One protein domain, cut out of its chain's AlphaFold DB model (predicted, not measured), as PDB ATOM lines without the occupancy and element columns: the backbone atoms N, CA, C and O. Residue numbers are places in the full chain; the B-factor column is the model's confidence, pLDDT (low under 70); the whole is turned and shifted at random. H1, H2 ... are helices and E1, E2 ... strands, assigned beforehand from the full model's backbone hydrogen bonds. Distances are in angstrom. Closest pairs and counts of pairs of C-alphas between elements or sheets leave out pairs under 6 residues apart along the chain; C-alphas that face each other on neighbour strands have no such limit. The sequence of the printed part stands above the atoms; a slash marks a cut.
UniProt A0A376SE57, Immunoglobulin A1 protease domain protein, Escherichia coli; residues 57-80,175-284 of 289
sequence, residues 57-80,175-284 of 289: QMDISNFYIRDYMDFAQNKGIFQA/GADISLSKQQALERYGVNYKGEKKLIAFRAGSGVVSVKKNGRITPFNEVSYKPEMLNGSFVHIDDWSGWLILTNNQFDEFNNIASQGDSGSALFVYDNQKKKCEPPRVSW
ATOM      1  N   GLN A  57      44.045  28.021 -31.029       90.12
ATOM      2  CA  GLN A  57      43.583  28.537 -32.308       90.12
ATOM      3  C   GLN A  57      42.194  27.999 -32.586       90.12
ATOM      4  O   GLN A  57      42.031  26.988 -33.274       90.12
ATOM      5  N   MET A  58      41.201  28.711 -32.063       97.50
ATOM      6  CA  MET A  58      39.789  28.420 -32.283       97.50
ATOM      7  C   MET A  58      39.384  28.797 -33.712       97.50
ATOM      8  O   MET A  58      39.561  29.945 -34.135       97.50
ATOM      9  N   ASP A  59      38.828  27.851 -34.469       97.88
ATOM     10  CA  ASP A  59      38.282  28.111 -35.803       97.88
ATOM     11  C   ASP A  59      36.860  28.677 -35.720       97.88
ATOM     12  O   ASP A  59      35.850  27.978 -35.742       97.88
ATOM     13  N   ILE A  60      36.773  30.000 -35.656       98.19
ATOM     14  CA  ILE A  60      35.514  30.721 -35.487       98.19
ATOM     15  C   ILE A  60      34.783  30.964 -36.813       98.19
ATOM     16  O   ILE A  60      33.911  31.839 -36.880       98.19
ATOM     17  N   SER A  61      35.154  30.258 -37.884       98.06
ATOM     18  CA  SER A  61      34.521  30.410 -39.197       98.06
ATOM     19  C   SER A  61      33.031  30.077 -39.122       98.06
ATOM     20  O   SER A  61      32.218  30.886 -39.567       98.06
ATOM     21  N   ASN A  62      32.678  28.968 -38.460       98.06
ATOM     22  CA  ASN A  62      31.286  28.535 -38.287       98.06
ATOM     23  C   ASN A  62      30.851  28.336 -36.820       98.06
ATOM     24  O   ASN A  62      29.689  28.048 -36.562       98.06
ATOM     25  N   PHE A  63      31.752  28.558 -35.859       98.62
ATOM     26  CA  PHE A  63      31.479  28.489 -34.417       98.62
ATOM     27  C   PHE A  63      31.798  29.819 -33.731       98.62
ATOM     28  O   PHE A  63      32.526  30.664 -34.272       98.62
ATOM     29  N   TYR A  64      31.239  30.054 -32.550       98.62
ATOM     30  CA  TYR A  64      31.548  31.209 -31.714       98.62
ATOM     31  C   TYR A  64      32.701  30.890 -30.759       98.62
ATOM     32  O   TYR A  64      32.844  29.767 -30.295       98.62
ATOM     33  N   ILE A  65      33.501  31.903 -30.402       98.38
ATOM     34  CA  ILE A  65      34.563  31.771 -29.379       98.38
ATOM     35  C   ILE A  65      33.983  31.177 -28.088       98.38
ATOM     36  O   ILE A  65      34.575  30.288 -27.482       98.38
ATOM     37  N   ARG A  66      32.785  31.640 -27.709       98.44
ATOM     38  CA  ARG A  66      32.094  31.192 -26.504       98.44
ATOM     39  C   ARG A  66      31.775  29.698 -26.521       98.44
ATOM     40  O   ARG A  66      31.802  29.106 -25.457       98.44
ATOM     41  N   ASP A  67      31.560  29.078 -27.680       98.75
ATOM     42  CA  ASP A  67      31.270  27.640 -27.749       98.75
ATOM     43  C   ASP A  67      32.464  26.825 -27.229       98.75
ATOM     44  O   ASP A  67      32.298  25.909 -26.430       98.75
ATOM     45  N   TYR A  68      33.688  27.211 -27.607       98.75
ATOM     46  CA  TYR A  68      34.925  26.578 -27.132       98.75
ATOM     47  C   TYR A  68      35.190  26.831 -25.645       98.75
ATOM     48  O   TYR A  68      35.774  25.982 -24.968       98.75
ATOM     49  N   MET A  69      34.782  27.997 -25.138       98.75
ATOM     50  CA  MET A  69      34.904  28.351 -23.722       98.75
ATOM     51  C   MET A  69      33.889  27.581 -22.876       98.75
ATOM     52  O   MET A  69      34.259  26.954 -21.887       98.75
ATOM     53  N   ASP A  70      32.620  27.581 -23.289       98.81
ATOM     54  CA  ASP A  70      31.542  26.867 -22.612       98.81
ATOM     55  C   ASP A  70      31.833  25.360 -22.579       98.81
ATOM     56  O   ASP A  70      31.638  24.731 -21.539       98.81
ATOM     57  N   PHE A  71      32.401  24.813 -23.663       98.75
ATOM     58  CA  PHE A  71      32.889  23.435 -23.736       98.75
ATOM     59  C   PHE A  71      33.873  23.109 -22.608       98.75
ATOM     60  O   PHE A  71      33.699  22.121 -21.900       98.75
ATOM     61  N   ALA A  72      34.907  23.928 -22.415       98.38
ATOM     62  CA  ALA A  72      35.951  23.656 -21.425       98.38
ATOM     63  C   ALA A  72      35.556  23.998 -19.986       98.38
ATOM     64  O   ALA A  72      36.178  23.509 -19.048       98.38
ATOM     65  N   GLN A  73      34.556  24.860 -19.810       98.44
ATOM     66  CA  GLN A  73      34.122  25.350 -18.501       98.44
ATOM     67  C   GLN A  73      32.847  24.660 -18.005       98.44
ATOM     68  O   GLN A  73      32.285  25.091 -16.998       98.44
ATOM     69  N   ASN A  74      32.376  23.629 -18.714       98.56
ATOM     70  CA  ASN A  74      31.111  22.939 -18.458       98.56
ATOM     71  C   ASN A  74      29.897  23.882 -18.362       98.56
ATOM     72  O   ASN A  74      29.034  23.742 -17.495       98.56
ATOM     73  N   LYS A  75      29.835  24.883 -19.246       98.69
ATOM     74  CA  LYS A  75      28.758  25.883 -19.295       98.69
ATOM     75  C   LYS A  75      27.855  25.666 -20.507       98.69
ATOM     76  O   LYS A  75      28.136  24.861 -21.392       98.69
ATOM     77  N   GLY A  76      26.734  26.385 -20.534       98.38
ATOM     78  CA  GLY A  76      25.767  26.298 -21.626       98.38
ATOM     79  C   GLY A  76      25.271  24.863 -21.822       98.38
ATOM     80  O   GLY A  76      24.872  24.208 -20.859       98.38
ATOM     81  N   ILE A  77      25.332  24.375 -23.061       98.38
ATOM     82  CA  ILE A  77      24.917  23.015 -23.440       98.38
ATOM     83  C   ILE A  77      25.892  21.916 -22.977       98.38
ATOM     84  O   ILE A  77      25.543  20.740 -23.009       98.38
ATOM     85  N   PHE A  78      27.097  22.276 -22.527       98.62
ATOM     86  CA  PHE A  78      28.187  21.352 -22.196       98.62
ATOM     87  C   PHE A  78      28.206  20.954 -20.713       98.62
ATOM     88  O   PHE A  78      29.255  20.899 -20.068       98.62
ATOM     89  N   GLN A  79      27.028  20.694 -20.147       98.19
ATOM     90  CA  GLN A  79      26.913  20.258 -18.756       98.19
ATOM     91  C   GLN A  79      27.588  18.895 -18.564       98.19
ATOM     92  O   GLN A  79      27.438  18.002 -19.397       98.19
ATOM     93  N   ALA A  80      28.320  18.720 -17.462       95.81
ATOM     94  CA  ALA A  80      28.957  17.444 -17.149       95.81
ATOM     95  C   ALA A  80      27.914  16.310 -17.107       95.81
ATOM     96  O   ALA A  80      26.855  16.439 -16.492       95.81
ATOM     97  N   GLY A 175      44.179   6.948 -14.584       85.81
ATOM     98  CA  GLY A 175      44.715   7.179 -15.917       85.81
ATOM     99  C   GLY A 175      44.317   6.061 -16.870       85.81
ATOM    100  O   GLY A 175      44.128   4.918 -16.445       85.81
ATOM    101  N   ALA A 176      44.237   6.380 -18.160       89.25
ATOM    102  CA  ALA A 176      43.991   5.356 -19.166       89.25
ATOM    103  C   ALA A 176      45.175   4.377 -19.244       89.25
ATOM    104  O   ALA A 176      46.340   4.766 -19.128       89.25
ATOM    105  N   ASP A 177      44.881   3.110 -19.513       91.00
ATOM    106  CA  ASP A 177      45.897   2.092 -19.764       91.00
ATOM    107  C   ASP A 177      46.572   2.309 -21.129       91.00
ATOM    108  O   ASP A 177      46.081   1.862 -22.166       91.00
ATOM    109  N   ILE A 178      47.712   3.001 -21.120       89.19
ATOM    110  CA  ILE A 178      48.518   3.296 -22.312       89.19
ATOM    111  C   ILE A 178      49.293   2.085 -22.855       89.19
ATOM    112  O   ILE A 178      49.974   2.222 -23.869       89.19
ATOM    113  N   SER A 179      49.231   0.920 -22.197       91.56
ATOM    114  CA  SER A 179      49.875  -0.310 -22.683       91.56
ATOM    115  C   SER A 179      49.047  -1.042 -23.745       91.56
ATOM    116  O   SER A 179      49.571  -1.901 -24.456       91.56
ATOM    117  N   LEU A 180      47.766  -0.681 -23.886       92.94
ATOM    118  CA  LEU A 180      46.866  -1.257 -24.881       92.94
ATOM    119  C   LEU A 180      47.351  -0.983 -26.310       92.94
ATOM    120  O   LEU A 180      47.815   0.113 -26.629       92.94
ATOM    121  N   SER A 181      47.161  -1.954 -27.205       95.75
ATOM    122  CA  SER A 181      47.331  -1.740 -28.645       95.75
ATOM    123  C   SER A 181      46.300  -0.743 -29.185       95.75
ATOM    124  O   SER A 181      45.269  -0.499 -28.559       95.75
ATOM    125  N   LYS A 182      46.519  -0.199 -30.389       93.75
ATOM    126  CA  LYS A 182      45.566   0.733 -31.021       93.75
ATOM    127  C   LYS A 182      44.161   0.129 -31.163       93.75
ATOM    128  O   LYS A 182      43.177   0.827 -30.943       93.75
ATOM    129  N   GLN A 183      44.054  -1.160 -31.486       96.50
ATOM    130  CA  GLN A 183      42.779  -1.872 -31.604       96.50
ATOM    131  C   GLN A 183      42.109  -2.059 -30.238       96.50
ATOM    132  O   GLN A 183      40.920  -1.792 -30.097       96.50
ATOM    133  N   GLN A 184      42.867  -2.464 -29.215       97.06
ATOM    134  CA  GLN A 184      42.341  -2.603 -27.852       97.06
ATOM    135  C   GLN A 184      41.900  -1.253 -27.279       97.06
ATOM    136  O   GLN A 184      40.848  -1.162 -26.650       97.06
ATOM    137  N   ALA A 185      42.672  -0.198 -27.536       95.06
ATOM    138  CA  ALA A 185      42.324   1.164 -27.172       95.06
ATOM    139  C   ALA A 185      41.068   1.634 -27.907       95.06
ATOM    140  O   ALA A 185      40.194   2.212 -27.274       95.06
ATOM    141  N   LEU A 186      40.927   1.355 -29.208       97.19
ATOM    142  CA  LEU A 186      39.699   1.660 -29.944       97.19
ATOM    143  C   LEU A 186      38.495   0.933 -29.339       97.19
ATOM    144  O   LEU A 186      37.433   1.529 -29.196       97.19
ATOM    145  N   GLU A 187      38.646  -0.323 -28.921       97.12
ATOM    146  CA  GLU A 187      37.560  -1.040 -28.255       97.12
ATOM    147  C   GLU A 187      37.198  -0.437 -26.895       97.12
ATOM    148  O   GLU A 187      36.019  -0.215 -26.601       97.12
ATOM    149  N   ARG A 188      38.217  -0.133 -26.085       95.44
ATOM    150  CA  ARG A 188      38.078   0.365 -24.716       95.44
ATOM    151  C   ARG A 188      37.617   1.818 -24.642       95.44
ATOM    152  O   ARG A 188      36.749   2.124 -23.830       95.44
ATOM    153  N   TYR A 189      38.190   2.679 -25.474       96.81
ATOM    154  CA  TYR A 189      38.061   4.135 -25.411       96.81
ATOM    155  C   TYR A 189      37.405   4.758 -26.646       96.81
ATOM    156  O   TYR A 189      37.172   5.964 -26.678       96.81
ATOM    157  N   GLY A 190      37.134   3.969 -27.688       97.25
ATOM    158  CA  GLY A 190      36.495   4.473 -28.896       97.25
ATOM    159  C   GLY A 190      35.053   4.896 -28.641       97.25
ATOM    160  O   GLY A 190      34.304   4.218 -27.936       97.25
ATOM    161  N   VAL A 191      34.659   6.001 -29.258       97.25
ATOM    162  CA  VAL A 191      33.327   6.600 -29.140       97.25
ATOM    163  C   VAL A 191      32.714   6.752 -30.527       97.25
ATOM    164  O   VAL A 191      33.438   6.925 -31.510       97.25
ATOM    165  N   ASN A 192      31.387   6.685 -30.626       98.19
ATOM    166  CA  ASN A 192      30.715   6.885 -31.905       98.19
ATOM    167  C   ASN A 192      30.716   8.365 -32.280       98.19
ATOM    168  O   ASN A 192      30.341   9.224 -31.482       98.19
ATOM    169  N   TYR A 193      31.092   8.656 -33.520       98.31
ATOM    170  CA  TYR A 193      31.028   9.986 -34.101       98.31
ATOM    171  C   TYR A 193      30.758   9.881 -35.600       98.31
ATOM    172  O   TYR A 193      31.485   9.190 -36.314       98.31
ATOM    173  N   LYS A 194      29.694  10.542 -36.075       97.75
ATOM    174  CA  LYS A 194      29.231  10.472 -37.477       97.75
ATOM    175  C   LYS A 194      29.067   9.024 -37.992       97.75
ATOM    176  O   LYS A 194      29.404   8.721 -39.128       97.75
ATOM    177  N   GLY A 195      28.547   8.131 -37.142       97.00
ATOM    178  CA  GLY A 195      28.273   6.727 -37.488       97.00
ATOM    179  C   GLY A 195      29.474   5.779 -37.399       97.00
ATOM    180  O   GLY A 195      29.320   4.592 -37.669       97.00
ATOM    181  N   GLU A 196      30.649   6.264 -36.992       97.69
ATOM    182  CA  GLU A 196      31.872   5.462 -36.904       97.69
ATOM    183  C   GLU A 196      32.456   5.488 -35.488       97.69
ATOM    184  O   GLU A 196      32.484   6.534 -34.836       97.69
ATOM    185  N   LYS A 197      32.974   4.346 -35.022       97.88
ATOM    186  CA  LYS A 197      33.732   4.265 -33.767       97.88
ATOM    187  C   LYS A 197      35.132   4.835 -33.995       97.88
ATOM    188  O   LYS A 197      35.888   4.308 -34.809       97.88
ATOM    189  N   LYS A 198      35.487   5.902 -33.276       97.88
ATOM    190  CA  LYS A 198      36.781   6.595 -33.396       97.88
ATOM    191  C   LYS A 198      37.432   6.771 -32.033       97.88
ATOM    192  O   LYS A 198      36.742   6.938 -31.030       97.88
ATOM    193  N   LEU A 199      38.763   6.782 -31.995       97.00
ATOM    194  CA  LEU A 199      39.499   7.214 -30.808       97.00
ATOM    195  C   LEU A 199      39.433   8.737 -30.718       97.00
ATOM    196  O   LEU A 199      40.249   9.440 -31.310       97.00
ATOM    197  N   ILE A 200      38.431   9.238 -30.001       96.19
ATOM    198  CA  ILE A 200      38.260  10.664 -29.745       96.19
ATOM    199  C   ILE A 200      38.542  10.936 -28.276       96.19
ATOM    200  O   ILE A 200      38.078  10.224 -27.386       96.19
ATOM    201  N   ALA A 201      39.307  11.989 -28.042       95.62
ATOM    202  CA  ALA A 201      39.605  12.508 -26.728       95.62
ATOM    203  C   ALA A 201      39.062  13.926 -26.567       95.62
ATOM    204  O   ALA A 201      38.802  14.621 -27.542       95.62
ATOM    205  N   PHE A 202      38.928  14.366 -25.326       96.69
ATOM    206  CA  PHE A 202      38.468  15.690 -24.937       96.69
ATOM    207  C   PHE A 202      39.604  16.404 -24.211       96.69
ATOM    208  O   PHE A 202      40.361  15.776 -23.473       96.69
ATOM    209  N   ARG A 203      39.755  17.711 -24.415       95.44
ATOM    210  CA  ARG A 203      40.786  18.502 -23.730       95.44
ATOM    211  C   ARG A 203      40.331  19.926 -23.474       95.44
ATOM    212  O   ARG A 203      39.547  20.474 -24.246       95.44
ATOM    213  N   ALA A 204      40.891  20.510 -22.423       96.25
ATOM    214  CA  ALA A 204      40.694  21.896 -22.025       96.25
ATOM    215  C   ALA A 204      42.041  22.511 -21.623       96.25
ATOM    216  O   ALA A 204      42.841  21.867 -20.945       96.25
ATOM    217  N   GLY A 205      42.292  23.745 -22.054       96.06
ATOM    218  CA  GLY A 205      43.541  24.471 -21.846       96.06
ATOM    219  C   GLY A 205      43.341  25.983 -21.957       96.06
ATOM    220  O   GLY A 205      42.256  26.466 -22.279       96.06
ATOM    221  N   SER A 206      44.371  26.748 -21.605       96.00
ATOM    222  CA  SER A 206      44.355  28.217 -21.664       96.00
ATOM    223  C   SER A 206      45.732  28.727 -22.083       96.00
ATOM    224  O   SER A 206      46.356  29.541 -21.402       96.00
ATOM    225  N   GLY A 207      46.267  28.196 -23.183       94.31
ATOM    226  CA  GLY A 207      47.424  28.797 -23.835       94.31
ATOM    227  C   GLY A 207      47.122  30.189 -24.406       94.31
ATOM    228  O   GLY A 207      46.011  30.704 -24.284       94.31
ATOM    229  N   VAL A 208      48.136  30.829 -24.997       94.69
ATOM    230  CA  VAL A 208      48.006  32.138 -25.670       94.69
ATOM    231  C   VAL A 208      46.833  32.069 -26.634       94.69
ATOM    232  O   VAL A 208      46.845  31.170 -27.432       94.69
ATOM    233  N   VAL A 209      45.836  32.945 -26.627       95.06
ATOM    234  CA  VAL A 209      44.622  32.763 -27.449       95.06
ATOM    235  C   VAL A 209      44.775  33.354 -28.852       95.06
ATOM    236  O   VAL A 209      45.367  34.412 -29.050       95.06
ATOM    237  N   SER A 210      44.207  32.693 -29.858       96.62
ATOM    238  CA  SER A 210      43.985  33.237 -31.199       96.62
ATOM    239  C   SER A 210      42.694  32.705 -31.805       96.62
ATOM    240  O   SER A 210      42.135  31.695 -31.381       96.62
ATOM    241  N   VAL A 211      42.203  33.391 -32.828       97.38
ATOM    242  CA  VAL A 211      41.047  32.928 -33.593       97.38
ATOM    243  C   VAL A 211      41.381  32.878 -35.069       97.38
ATOM    244  O   VAL A 211      42.014  33.787 -35.604       97.38
ATOM    245  N   LYS A 212      40.932  31.826 -35.745       96.94
ATOM    246  CA  LYS A 212      41.013  31.683 -37.196       96.94
ATOM    247  C   LYS A 212      39.615  31.865 -37.779       96.94
ATOM    248  O   LYS A 212      38.681  31.204 -37.345       96.94
ATOM    249  N   LYS A 213      39.461  32.754 -38.758       97.44
ATOM    250  CA  LYS A 213      38.213  32.952 -39.509       97.44
ATOM    251  C   LYS A 213      38.520  32.907 -40.999       97.44
ATOM    252  O   LYS A 213      39.231  33.778 -41.494       97.44
ATOM    253  N   ASN A 214      37.997  31.907 -41.705       94.88
ATOM    254  CA  ASN A 214      38.198  31.701 -43.144       94.88
ATOM    255  C   ASN A 214      39.688  31.763 -43.538       94.88
ATOM    256  O   ASN A 214      40.080  32.492 -44.445       94.88
ATOM    257  N   GLY A 215      40.536  31.066 -42.774       92.56
ATOM    258  CA  GLY A 215      41.992  31.039 -42.968       92.56
ATOM    259  C   GLY A 215      42.762  32.230 -42.382       92.56
ATOM    260  O   GLY A 215      43.968  32.125 -42.186       92.56
ATOM    261  N   ARG A 216      42.099  33.340 -42.027       96.56
ATOM    262  CA  ARG A 216      42.755  34.501 -41.406       96.56
ATOM    263  C   ARG A 216      42.883  34.321 -39.897       96.56
ATOM    264  O   ARG A 216      41.874  34.189 -39.209       96.56
ATOM    265  N   ILE A 217      44.110  34.386 -39.386       96.12
ATOM    266  CA  ILE A 217      44.414  34.278 -37.954       96.12
ATOM    267  C   ILE A 217      44.466  35.675 -37.323       96.12
ATOM    268  O   ILE A 217      45.081  36.590 -37.867       96.12
ATOM    269  N   THR A 218      43.822  35.827 -36.168       96.94
ATOM    270  CA  THR A 218      43.889  37.016 -35.310       96.94
ATOM    271  C   THR A 218      44.410  36.594 -33.934       96.94
ATOM    272  O   THR A 218      43.689  35.901 -33.210       96.94
ATOM    273  N   PRO A 219      45.657  36.943 -33.577       95.25
ATOM    274  CA  PRO A 219      46.247  36.567 -32.298       95.25
ATOM    275  C   PRO A 219      45.865  37.538 -31.171       95.25
ATOM    276  O   PRO A 219      45.728  38.740 -31.392       95.25
ATOM    277  N   PHE A 220      45.773  37.017 -29.949       94.25
ATOM    278  CA  PHE A 220      45.609  37.766 -28.703       94.25
ATOM    279  C   PHE A 220      46.783  37.438 -27.767       94.25
ATOM    280  O   PHE A 220      46.640  36.719 -26.782       94.25
ATOM    281  N   ASN A 221      47.969  37.956 -28.100       89.38
ATOM    282  CA  ASN A 221      49.252  37.546 -27.506       89.38
ATOM    283  C   ASN A 221      49.334  37.663 -25.970       89.38
ATOM    284  O   ASN A 221      50.103  36.947 -25.338       89.38
ATOM    285  N   GLU A 222      48.550  38.555 -25.362       91.75
ATOM    286  CA  GLU A 222      48.531  38.783 -23.909       91.75
ATOM    287  C   GLU A 222      47.532  37.883 -23.165       91.75
ATOM    288  O   GLU A 222      47.503  37.830 -21.932       91.75
ATOM    289  N   VAL A 223      46.692  37.159 -23.903       94.31
ATOM    290  CA  VAL A 223      45.633  36.322 -23.351       94.31
ATOM    291  C   VAL A 223      46.165  34.904 -23.219       94.31
ATOM    292  O   VAL A 223      45.950  34.077 -24.090       94.31
ATOM    293  N   SER A 224      46.889  34.630 -22.137       94.94
ATOM    294  CA  SER A 224      47.350  33.286 -21.767       94.94
ATOM    295  C   SER A 224      47.141  33.045 -20.279       94.94
ATOM    296  O   SER A 224      47.184  33.981 -19.472       94.94
ATOM    297  N   TYR A 225      46.892  31.790 -19.912       96.00
ATOM    298  CA  TYR A 225      46.633  31.350 -18.543       96.00
ATOM    299  C   TYR A 225      45.516  32.153 -17.858       96.00
ATOM    300  O   TYR A 225      45.547  32.364 -16.642       96.00
ATOM    301  N   LYS A 226      44.547  32.634 -18.649       97.69
ATOM    302  CA  LYS A 226      43.377  33.379 -18.183       97.69
ATOM    303  C   LYS A 226      42.264  32.376 -17.887       97.69
ATOM    304  O   LYS A 226      41.818  31.713 -18.828       97.69
ATOM    305  N   PRO A 227      41.819  32.232 -16.625       97.62
ATOM    306  CA  PRO A 227      40.774  31.272 -16.277       97.62
ATOM    307  C   PRO A 227      39.477  31.483 -17.047       97.62
ATOM    308  O   PRO A 227      38.812  30.526 -17.431       97.62
ATOM    309  N   GLU A 228      39.157  32.737 -17.352       97.50
ATOM    310  CA  GLU A 228      37.956  33.116 -18.091       97.50
ATOM    311  C   GLU A 228      38.008  32.627 -19.543       97.50
ATOM    312  O   GLU A 228      36.964  32.403 -20.148       97.50
ATOM    313  N   MET A 229      39.216  32.428 -20.079       97.75
ATOM    314  CA  MET A 229      39.490  31.997 -21.451       97.75
ATOM    315  C   MET A 229      39.890  30.524 -21.545       97.75
ATOM    316  O   MET A 229      40.383  30.101 -22.594       97.75
ATOM    317  N   LEU A 230      39.684  29.737 -20.479       97.94
ATOM    318  CA  LEU A 230      39.794  28.284 -20.571       97.94
ATOM    319  C   LEU A 230      38.870  27.808 -21.695       97.94
ATOM    320  O   LEU A 230      37.678  28.118 -21.694       97.94
ATOM    321  N   ASN A 231      39.448  27.113 -22.665       98.38
ATOM    322  CA  ASN A 231      38.786  26.695 -23.889       98.38
ATOM    323  C   ASN A 231      39.245  25.284 -24.278       98.38
ATOM    324  O   ASN A 231      40.250  24.777 -23.778       98.38
ATOM    325  N   GLY A 232      38.470  24.603 -25.116       96.81
ATOM    326  CA  GLY A 232      38.696  23.187 -25.371       96.81
ATOM    327  C   GLY A 232      38.114  22.712 -26.685       96.81
ATOM    328  O   GLY A 232      37.565  23.499 -27.452       96.81
ATOM    329  N   SER A 233      38.297  21.428 -26.958       97.31
ATOM    330  CA  SER A 233      37.671  20.726 -28.078       97.31
ATOM    331  C   SER A 233      37.740  19.211 -27.852       97.31
ATOM    332  O   SER A 233      38.409  18.728 -26.930       97.31
ATOM    333  N   PHE A 234      37.032  18.466 -28.696       97.00
ATOM    334  CA  PHE A 234      37.235  17.041 -28.888       97.00
ATOM    335  C   PHE A 234      38.139  16.819 -30.108       97.00
ATOM    336  O   PHE A 234      38.055  17.526 -31.108       97.00
ATOM    337  N   VAL A 235      39.048  15.857 -30.013       96.00
ATOM    338  CA  VAL A 235      40.174  15.676 -30.936       96.00
ATOM    339  C   VAL A 235      40.309  14.204 -31.292       96.00
ATOM    340  O   VAL A 235      40.049  13.341 -30.455       96.00
ATOM    341  N   HIS A 236      40.741  13.898 -32.511       96.38
ATOM    342  CA  HIS A 236      41.020  12.519 -32.901       96.38
ATOM    343  C   HIS A 236      42.433  12.119 -32.468       96.38
ATOM    344  O   HIS A 236      43.361  12.913 -32.607       96.38
ATOM    345  N   ILE A 237      42.612  10.903 -31.951       94.38
ATOM    346  CA  ILE A 237      43.933  10.325 -31.681       94.38
ATOM    347  C   ILE A 237      44.409   9.592 -32.940       94.38
ATOM    348  O   ILE A 237      43.977   8.473 -33.226       94.38
ATOM    349  N   ASP A 238      45.329  10.211 -33.677       91.31
ATOM    350  CA  ASP A 238      45.926   9.618 -34.880       91.31
ATOM    351  C   ASP A 238      46.891   8.484 -34.510       91.31
ATOM    352  O   ASP A 238      46.872   7.404 -35.122       91.31
ATOM    353  N   ASP A 239      47.685   8.704 -33.459       90.75
ATOM    354  CA  ASP A 239      48.655   7.743 -32.944       90.75
ATOM    355  C   ASP A 239      48.469   7.524 -31.439       90.75
ATOM    356  O   ASP A 239      48.619   8.444 -30.636       90.75
ATOM    357  N   TRP A 240      48.114   6.291 -31.074       90.06
ATOM    358  CA  TRP A 240      47.923   5.845 -29.692       90.06
ATOM    359  C   TRP A 240      49.164   5.132 -29.144       90.06
ATOM    360  O   TRP A 240      49.582   5.379 -28.017       90.06
ATOM    361  N   SER A 241      49.727   4.225 -29.947       88.06
ATOM    362  CA  SER A 241      50.806   3.311 -29.557       88.06
ATOM    363  C   SER A 241      52.201   3.863 -29.837       88.06
ATOM    364  O   SER A 241      53.195   3.224 -29.489       88.06
ATOM    365  N   GLY A 242      52.293   5.014 -30.501       83.19
ATOM    366  CA  GLY A 242      53.539   5.728 -30.695       83.19
ATOM    367  C   GLY A 242      54.212   6.099 -29.377       83.19
ATOM    368  O   GLY A 242      53.640   6.046 -28.285       83.19
ATOM    369  N   TRP A 243      55.467   6.533 -29.484       80.75
ATOM    370  CA  TRP A 243      56.226   7.027 -28.332       80.75
ATOM    371  C   TRP A 243      55.477   8.150 -27.587       80.75
ATOM    372  O   TRP A 243      55.492   8.227 -26.351       80.75
ATOM    373  N   LEU A 244      54.743   8.968 -28.341       82.88
ATOM    374  CA  LEU A 244      53.825   9.991 -27.860       82.88
ATOM    375  C   LEU A 244      52.438   9.756 -28.451       82.88
ATOM    376  O   LEU A 244      52.321   9.331 -29.597       82.88
ATOM    377  N   ILE A 245      51.402  10.090 -27.679       85.38
ATOM    378  CA  ILE A 245      50.042  10.166 -28.214       85.38
ATOM    379  C   ILE A 245      49.957  11.420 -29.082       85.38
ATOM    380  O   ILE A 245      50.258  12.518 -28.603       85.38
ATOM    381  N   LEU A 246      49.540  11.263 -30.337       88.25
ATOM    382  CA  LEU A 246      49.370  12.364 -31.282       88.25
ATOM    383  C   LEU A 246      47.891  12.591 -31.567       88.25
ATOM    384  O   LEU A 246      47.149  11.657 -31.868       88.25
ATOM    385  N   THR A 247      47.473  13.852 -31.480       90.62
ATOM    386  CA  THR A 247      46.078  14.252 -31.681       90.62
ATOM    387  C   THR A 247      45.931  15.182 -32.873       90.62
ATOM    388  O   THR A 247      46.614  16.208 -32.931       90.62
ATOM    389  N   ASN A 248      44.963  14.909 -33.738       93.75
ATOM    390  CA  ASN A 248      44.523  15.837 -34.764       93.75
ATOM    391  C   ASN A 248      43.387  16.714 -34.223       93.75
ATOM    392  O   ASN A 248      42.271  16.257 -33.976       93.75
ATOM    393  N   ASN A 249      43.693  17.997 -34.032       93.06
ATOM    394  CA  ASN A 249      42.770  19.004 -33.495       93.06
ATOM    395  C   ASN A 249      41.946  19.693 -34.601       93.06
ATOM    396  O   ASN A 249      41.197  20.631 -34.327       93.06
ATOM    397  N   GLN A 250      42.143  19.259 -35.848       94.19
ATOM    398  CA  GLN A 250      41.489  19.763 -37.052       94.19
ATOM    399  C   GLN A 250      40.907  18.626 -37.898       94.19
ATOM    400  O   GLN A 250      40.758  18.760 -39.109       94.19
ATOM    401  N   PHE A 251      40.627  17.480 -37.270       93.62
ATOM    402  CA  PHE A 251      40.166  16.286 -37.975       93.62
ATOM    403  C   PHE A 251      38.749  16.438 -38.543       93.62
ATOM    404  O   PHE A 251      38.348  15.640 -39.388       93.62
ATOM    405  N   ASP A 252      37.991  17.428 -38.058       96.56
ATOM    406  CA  ASP A 252      36.631  17.712 -38.502       96.56
ATOM    407  C   ASP A 252      36.294  19.213 -38.349       96.56
ATOM    408  O   ASP A 252      37.040  20.056 -38.846       96.56
ATOM    409  N   GLU A 253      35.174  19.580 -37.714       97.50
ATOM    410  CA  GLU A 253      34.628  20.944 -37.781       97.50
ATOM    411  C   GLU A 253      34.960  21.821 -36.556       97.50
ATOM    412  O   GLU A 253      35.320  22.989 -36.717       97.50
ATOM    413  N   PHE A 254      34.853  21.289 -35.330       98.06
ATOM    414  CA  PHE A 254      34.985  22.058 -34.079       98.06
ATOM    415  C   PHE A 254      36.451  22.269 -33.668       98.06
ATOM    416  O   PHE A 254      36.924  21.830 -32.619       98.06
ATOM    417  N   ASN A 255      37.199  22.940 -34.534       97.56
ATOM    418  CA  ASN A 255      38.658  22.917 -34.501       97.56
ATOM    419  C   ASN A 255      39.247  23.907 -33.491       97.56
ATOM    420  O   ASN A 255      38.939  25.099 -33.531       97.56
ATOM    421  N   ASN A 256      40.134  23.413 -32.625       96.62
ATOM    422  CA  ASN A 256      40.874  24.208 -31.644       96.62
ATOM    423  C   ASN A 256      42.287  23.638 -31.468       96.62
ATOM    424  O   ASN A 256      42.477  22.618 -30.802       96.62
ATOM    425  N   ILE A 257      43.276  24.264 -32.105       93.81
ATOM    426  CA  ILE A 257      44.666  23.788 -32.059       93.81
ATOM    427  C   ILE A 257      45.300  24.185 -30.728       93.81
ATOM    428  O   ILE A 257      45.161  25.329 -30.301       93.81
ATOM    429  N   ALA A 258      46.040  23.260 -30.116       88.94
ATOM    430  CA  ALA A 258      46.871  23.558 -28.955       88.94
ATOM    431  C   ALA A 258      47.937  24.608 -29.247       88.94
ATOM    432  O   ALA A 258      48.374  24.789 -30.382       88.94
ATOM    433  N   SER A 259      48.419  25.223 -28.179       86.69
ATOM    434  CA  SER A 259      49.285  26.381 -28.269       86.69
ATOM    435  C   SER A 259      50.322  26.506 -27.179       86.69
ATOM    436  O   SER A 259      50.344  25.735 -26.218       86.69
ATOM    437  N   GLN A 260      51.194  27.506 -27.316       87.88
ATOM    438  CA  GLN A 260      52.066  27.898 -26.221       87.88
ATOM    439  C   GLN A 260      51.222  28.203 -24.976       87.88
ATOM    440  O   GLN A 260      50.368  29.083 -24.986       87.88
ATOM    441  N   GLY A 261      51.490  27.470 -23.897       89.12
ATOM    442  CA  GLY A 261      50.761  27.550 -22.632       89.12
ATOM    443  C   GLY A 261      49.692  26.474 -22.427       89.12
ATOM    444  O   GLY A 261      49.279  26.257 -21.291       89.12
ATOM    445  N   ASP A 262      49.334  25.710 -23.466       91.44
ATOM    446  CA  ASP A 262      48.567  24.465 -23.302       91.44
ATOM    447  C   ASP A 262      49.450  23.281 -22.878       91.44
ATOM    448  O   ASP A 262      48.944  22.190 -22.601       91.44
ATOM    449  N   SER A 263      50.771  23.459 -22.827       89.88
ATOM    450  CA  SER A 263      51.701  22.479 -22.265       89.88
ATOM    451  C   SER A 263      51.279  22.080 -20.849       89.88
ATOM    452  O   SER A 263      51.090  22.925 -19.973       89.88
ATOM    453  N   GLY A 264      51.131  20.780 -20.613       90.62
ATOM    454  CA  GLY A 264      50.680  20.208 -19.346       90.62
ATOM    455  C   GLY A 264      49.162  20.081 -19.176       90.62
ATOM    456  O   GLY A 264      48.740  19.417 -18.231       90.62
ATOM    457  N   SER A 265      48.341  20.645 -20.073       92.94
ATOM    458  CA  SER A 265      46.884  20.398 -20.077       92.94
ATOM    459  C   SER A 265      46.579  18.909 -20.265       92.94
ATOM    460  O   SER A 265      47.243  18.244 -21.057       92.94
ATOM    461  N   ALA A 266      45.612  18.344 -19.545       90.25
ATOM    462  CA  ALA A 266      45.282  16.929 -19.702       90.25
ATOM    463  C   ALA A 266      44.491  16.658 -20.989       90.25
ATOM    464  O   ALA A 266      43.639  17.445 -21.409       90.25
ATOM    465  N   LEU A 267      44.765  15.503 -21.592       91.88
ATOM    466  CA  LEU A 267      43.858  14.857 -22.533       91.88
ATOM    467  C   LEU A 267      42.924  13.948 -21.721       91.88
ATOM    468  O   LEU A 267      43.353  13.440 -20.695       91.88
ATOM    469  N   PHE A 268      41.689  13.718 -22.156       93.38
ATOM    470  CA  PHE A 268      40.729  12.823 -21.502       93.38
ATOM    471  C   PHE A 268      40.119  11.872 -22.529       93.38
ATOM    472  O   PHE A 268      39.648  12.317 -23.572       93.38
ATOM    473  N   VAL A 269      40.091  10.575 -22.237       94.56
ATOM    474  CA  VAL A 269      39.376   9.568 -23.036       94.56
ATOM    475  C   VAL A 269      38.265   8.947 -22.204       94.56
ATOM    476  O   VAL A 269      38.379   8.853 -20.985       94.56
ATOM    477  N   TYR A 270      37.167   8.547 -22.840       93.25
ATOM    478  CA  TYR A 270      36.060   7.907 -22.136       93.25
ATOM    479  C   TYR A 270      36.263   6.395 -22.077       93.25
ATOM    480  O   TYR A 270      36.385   5.746 -23.108       93.25
ATOM    481  N   ASP A 271      36.277   5.825 -20.880       93.06
ATOM    482  CA  ASP A 271      36.385   4.389 -20.672       93.06
ATOM    483  C   ASP A 271      35.008   3.714 -20.780       93.06
ATOM    484  O   ASP A 271      34.143   3.870 -19.911       93.06
ATOM    485  N   ASN A 272      34.803   2.905 -21.824       87.50
ATOM    486  CA  ASN A 272      33.525   2.240 -22.076       87.50
ATOM    487  C   ASN A 272      33.166   1.146 -21.063       87.50
ATOM    488  O   ASN A 272      31.992   0.776 -20.996       87.50
ATOM    489  N   GLN A 273      34.121   0.613 -20.298       88.62
ATOM    490  CA  GLN A 273      33.841  -0.405 -19.282       88.62
ATOM    491  C   GLN A 273      33.607   0.225 -17.907       88.62
ATOM    492  O   GLN A 273      32.681  -0.179 -17.210       88.62
ATOM    493  N   LYS A 274      34.394   1.240 -17.535       84.38
ATOM    494  CA  LYS A 274      34.254   1.962 -16.256       84.38
ATOM    495  C   LYS A 274      33.207   3.076 -16.295       84.38
ATOM    496  O   LYS A 274      32.832   3.578 -15.241       84.38
ATOM    497  N   LYS A 275      32.748   3.463 -17.491       87.19
ATOM    498  CA  LYS A 275      31.748   4.515 -17.731       87.19
ATOM    499  C   LYS A 275      32.151   5.882 -17.162       87.19
ATOM    500  O   LYS A 275      31.336   6.573 -16.557       87.19
ATOM    501  N   LYS A 276      33.417   6.273 -17.347       79.56
ATOM    502  CA  LYS A 276      33.957   7.569 -16.898       79.56
ATOM    503  C   LYS A 276      35.092   8.062 -17.793       79.56
ATOM    504  O   LYS A 276      35.700   7.272 -18.509       79.56
ATOM    505  N   CYS A 277      35.385   9.358 -17.733       70.38
ATOM    506  CA  CYS A 277      36.533   9.948 -18.418       70.38
ATOM    507  C   CYS A 277      37.818   9.776 -17.596       70.38
ATOM    508  O   CYS A 277      37.831  10.059 -16.400       70.38
ATOM    509  N   GLU A 278      38.898   9.360 -18.252       64.62
ATOM    510  CA  GLU A 278      40.214   9.124 -17.654       64.62
ATOM    511  C   GLU A 278      41.296   9.824 -18.485       64.62
ATOM    512  O   GLU A 278      41.270   9.736 -19.718       64.62
ATOM    513  N   PRO A 279      42.258  10.530 -17.870       54.31
ATOM    514  CA  PRO A 279      43.372  11.103 -18.600       54.31
ATOM    515  C   PRO A 279      44.371  10.023 -19.031       54.31
ATOM    516  O   PRO A 279      44.989   9.393 -18.174       54.31
ATOM    517  N   PRO A 280      44.609   9.794 -20.338       42.00
ATOM    518  CA  PRO A 280      45.664   8.885 -20.771       42.00
ATOM    519  C   PRO A 280      47.049   9.498 -20.552       42.00
ATOM    520  O   PRO A 280      47.992   8.793 -20.206       42.00
ATOM    521  N   ARG A 281      47.184  10.812 -20.782       52.72
ATOM    522  CA  ARG A 281      48.425  11.595 -20.705       52.72
ATOM    523  C   ARG A 281      48.106  13.087 -20.549       52.72
ATOM    524  O   ARG A 281      46.969  13.522 -20.731       52.72
ATOM    525  N   VAL A 282      49.143  13.875 -20.277       44.69
ATOM    526  CA  VAL A 282      49.137  15.340 -20.412       44.69
ATOM    527  C   VAL A 282      49.696  15.767 -21.772       44.69
ATOM    528  O   VAL A 282      50.491  15.051 -22.383       44.69
ATOM    529  N   SER A 283      49.300  16.950 -22.229       47.94
ATOM    530  CA  SER A 283      49.822  17.644 -23.402       47.94
ATOM    531  C   SER A 283      51.317  17.891 -23.215       47.94
ATOM    532  O   SER A 283      51.741  18.696 -22.387       47.94
ATOM    533  N   TRP A 284      52.111  17.139 -23.964       40.12
ATOM    534  CA  TRP A 284      53.563  17.014 -23.832       40.12
ATOM    535  C   TRP A 284      54.309  18.156 -24.542       40.12
ATOM    536  O   TRP A 284      55.304  18.684 -24.069       40.12
TER     537      TRP A 284
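What this domain is: This is residues 57 to 80 and 175 to 284 of the 289 residues of the protein "Immunoglobulin A1 protease domain protein" of Escherichia coli (UniProt A0A376SE57). A strongly twisted sheet of five strands, E8 E7 E4 E9 E10, takes the middle of the domain, with a small three-stranded sheet, E1 E5 E6, and H1 toward one end of the long axis and H2 with the small hairpin E2 and E3 toward the other. Residues 249 to 266, a long stretch with no named element, run from E8 to E9, and on the way residues 256 to 257 pair with residues 57 to 58 of E1. The printed part has 134 residues, with the order E1 H1 H2 E2 E3 E4 E5 E6 E7 E8 E9 E10; the five-stranded sheet is antiparallel, the three-stranded one mixed. The class is mixed, helices and strands, though under half of the residues, 61 of 134, are in named elements. The whole is compact, with a radius of gyration of the C-alphas of 14.8 A and spans of 41 by 29 by 27 A.

Where its parts are: E1 is residues 57 to 59, beginning with C-alpha 57 at (43.583, 28.537, -32.308). H1 is residues 65 to 72 and is 11.4 A long from first to last C-alpha. After the cut come H2, residues 182 to 189 and 10.0 A long, with C-alpha 182 at (45.566, 0.733, -31.021), and the strands E2, residues 191 to 193, and E3, residues 196 to 198. E4, residues 200 to 205, is 16.8 A long. E5, residues 209 to 213, is 13.7 A long and E6, residues 216 to 220, 13.4 A. E7, residues 231 to 239, is the longest strand at 23.2 A. E8 is residues 246 to 248, E9 is residues 267 to 271 and 13.0 A long, and E10 is residues 276 to 278, ending with C-alpha 278 at (40.214, 9.124, -17.654).

How they stand to each other: In the five-stranded sheet E8 and E10 are the edge strands. E7 bends by 55 degrees at residue 234; its pairing is staggered, with E4 over residues 231 to 236 and with E8 over residues 236 to 239. E7 and E4 are antiparallel at 139 degrees, with N 235 and O 201 at 2.8 A. E7 and E8 form a hairpin, with N 248 and O 236 at 2.8 A. E4 and E9 are antiparallel at 142 degrees, with N 202 and O 268 at 2.8 A. E9 and E10 form a hairpin, with N 271 and O 276 at 2.8 A. H1 is on this sheet, its closest C-alphas to E7 being those of Met 69 and Asn 231, 4.2 A apart. Its height over the sheet is 4.1 A, only just above the sheet's level. H1 only grazes the sheet of E1, E5 and E6, with its residues 65 to 69. There E1 and E5 are parallel at 29 degrees, with N 212 and O 58 at 2.8 A, and E5 and E6 form a hairpin, with N 213 and O 216 at 2.8 A. H2 is on the five-stranded sheet; its closest C-alphas to E9 are those of Tyr 189 and Asp 271, 5.0 A apart. E2 and E3 form a hairpin, with N 193 and O 196 at 2.9 A, and E3 runs on into E4 across a break of 1 residue, at 50 degrees. H1 and H2 are apart. In H1 and H2 every O i to N i+4 pair is within hydrogen-bond range.

The domain as a whole: The two C-alphas farthest apart are those of Arg 216 and Gln 273, 42.3 A. Residues 81 to 174 are not printed, and C-alphas 80 and 175 are 18.8 A apart across this cut, which lies in the link from H1 to H2. Of the links that are printed whole, E8 to E9 is long, with 18 residues. The mean pLDDT of the printed part is 91.9; residues 278 to 284, of which 278 belongs to E10, are under 70.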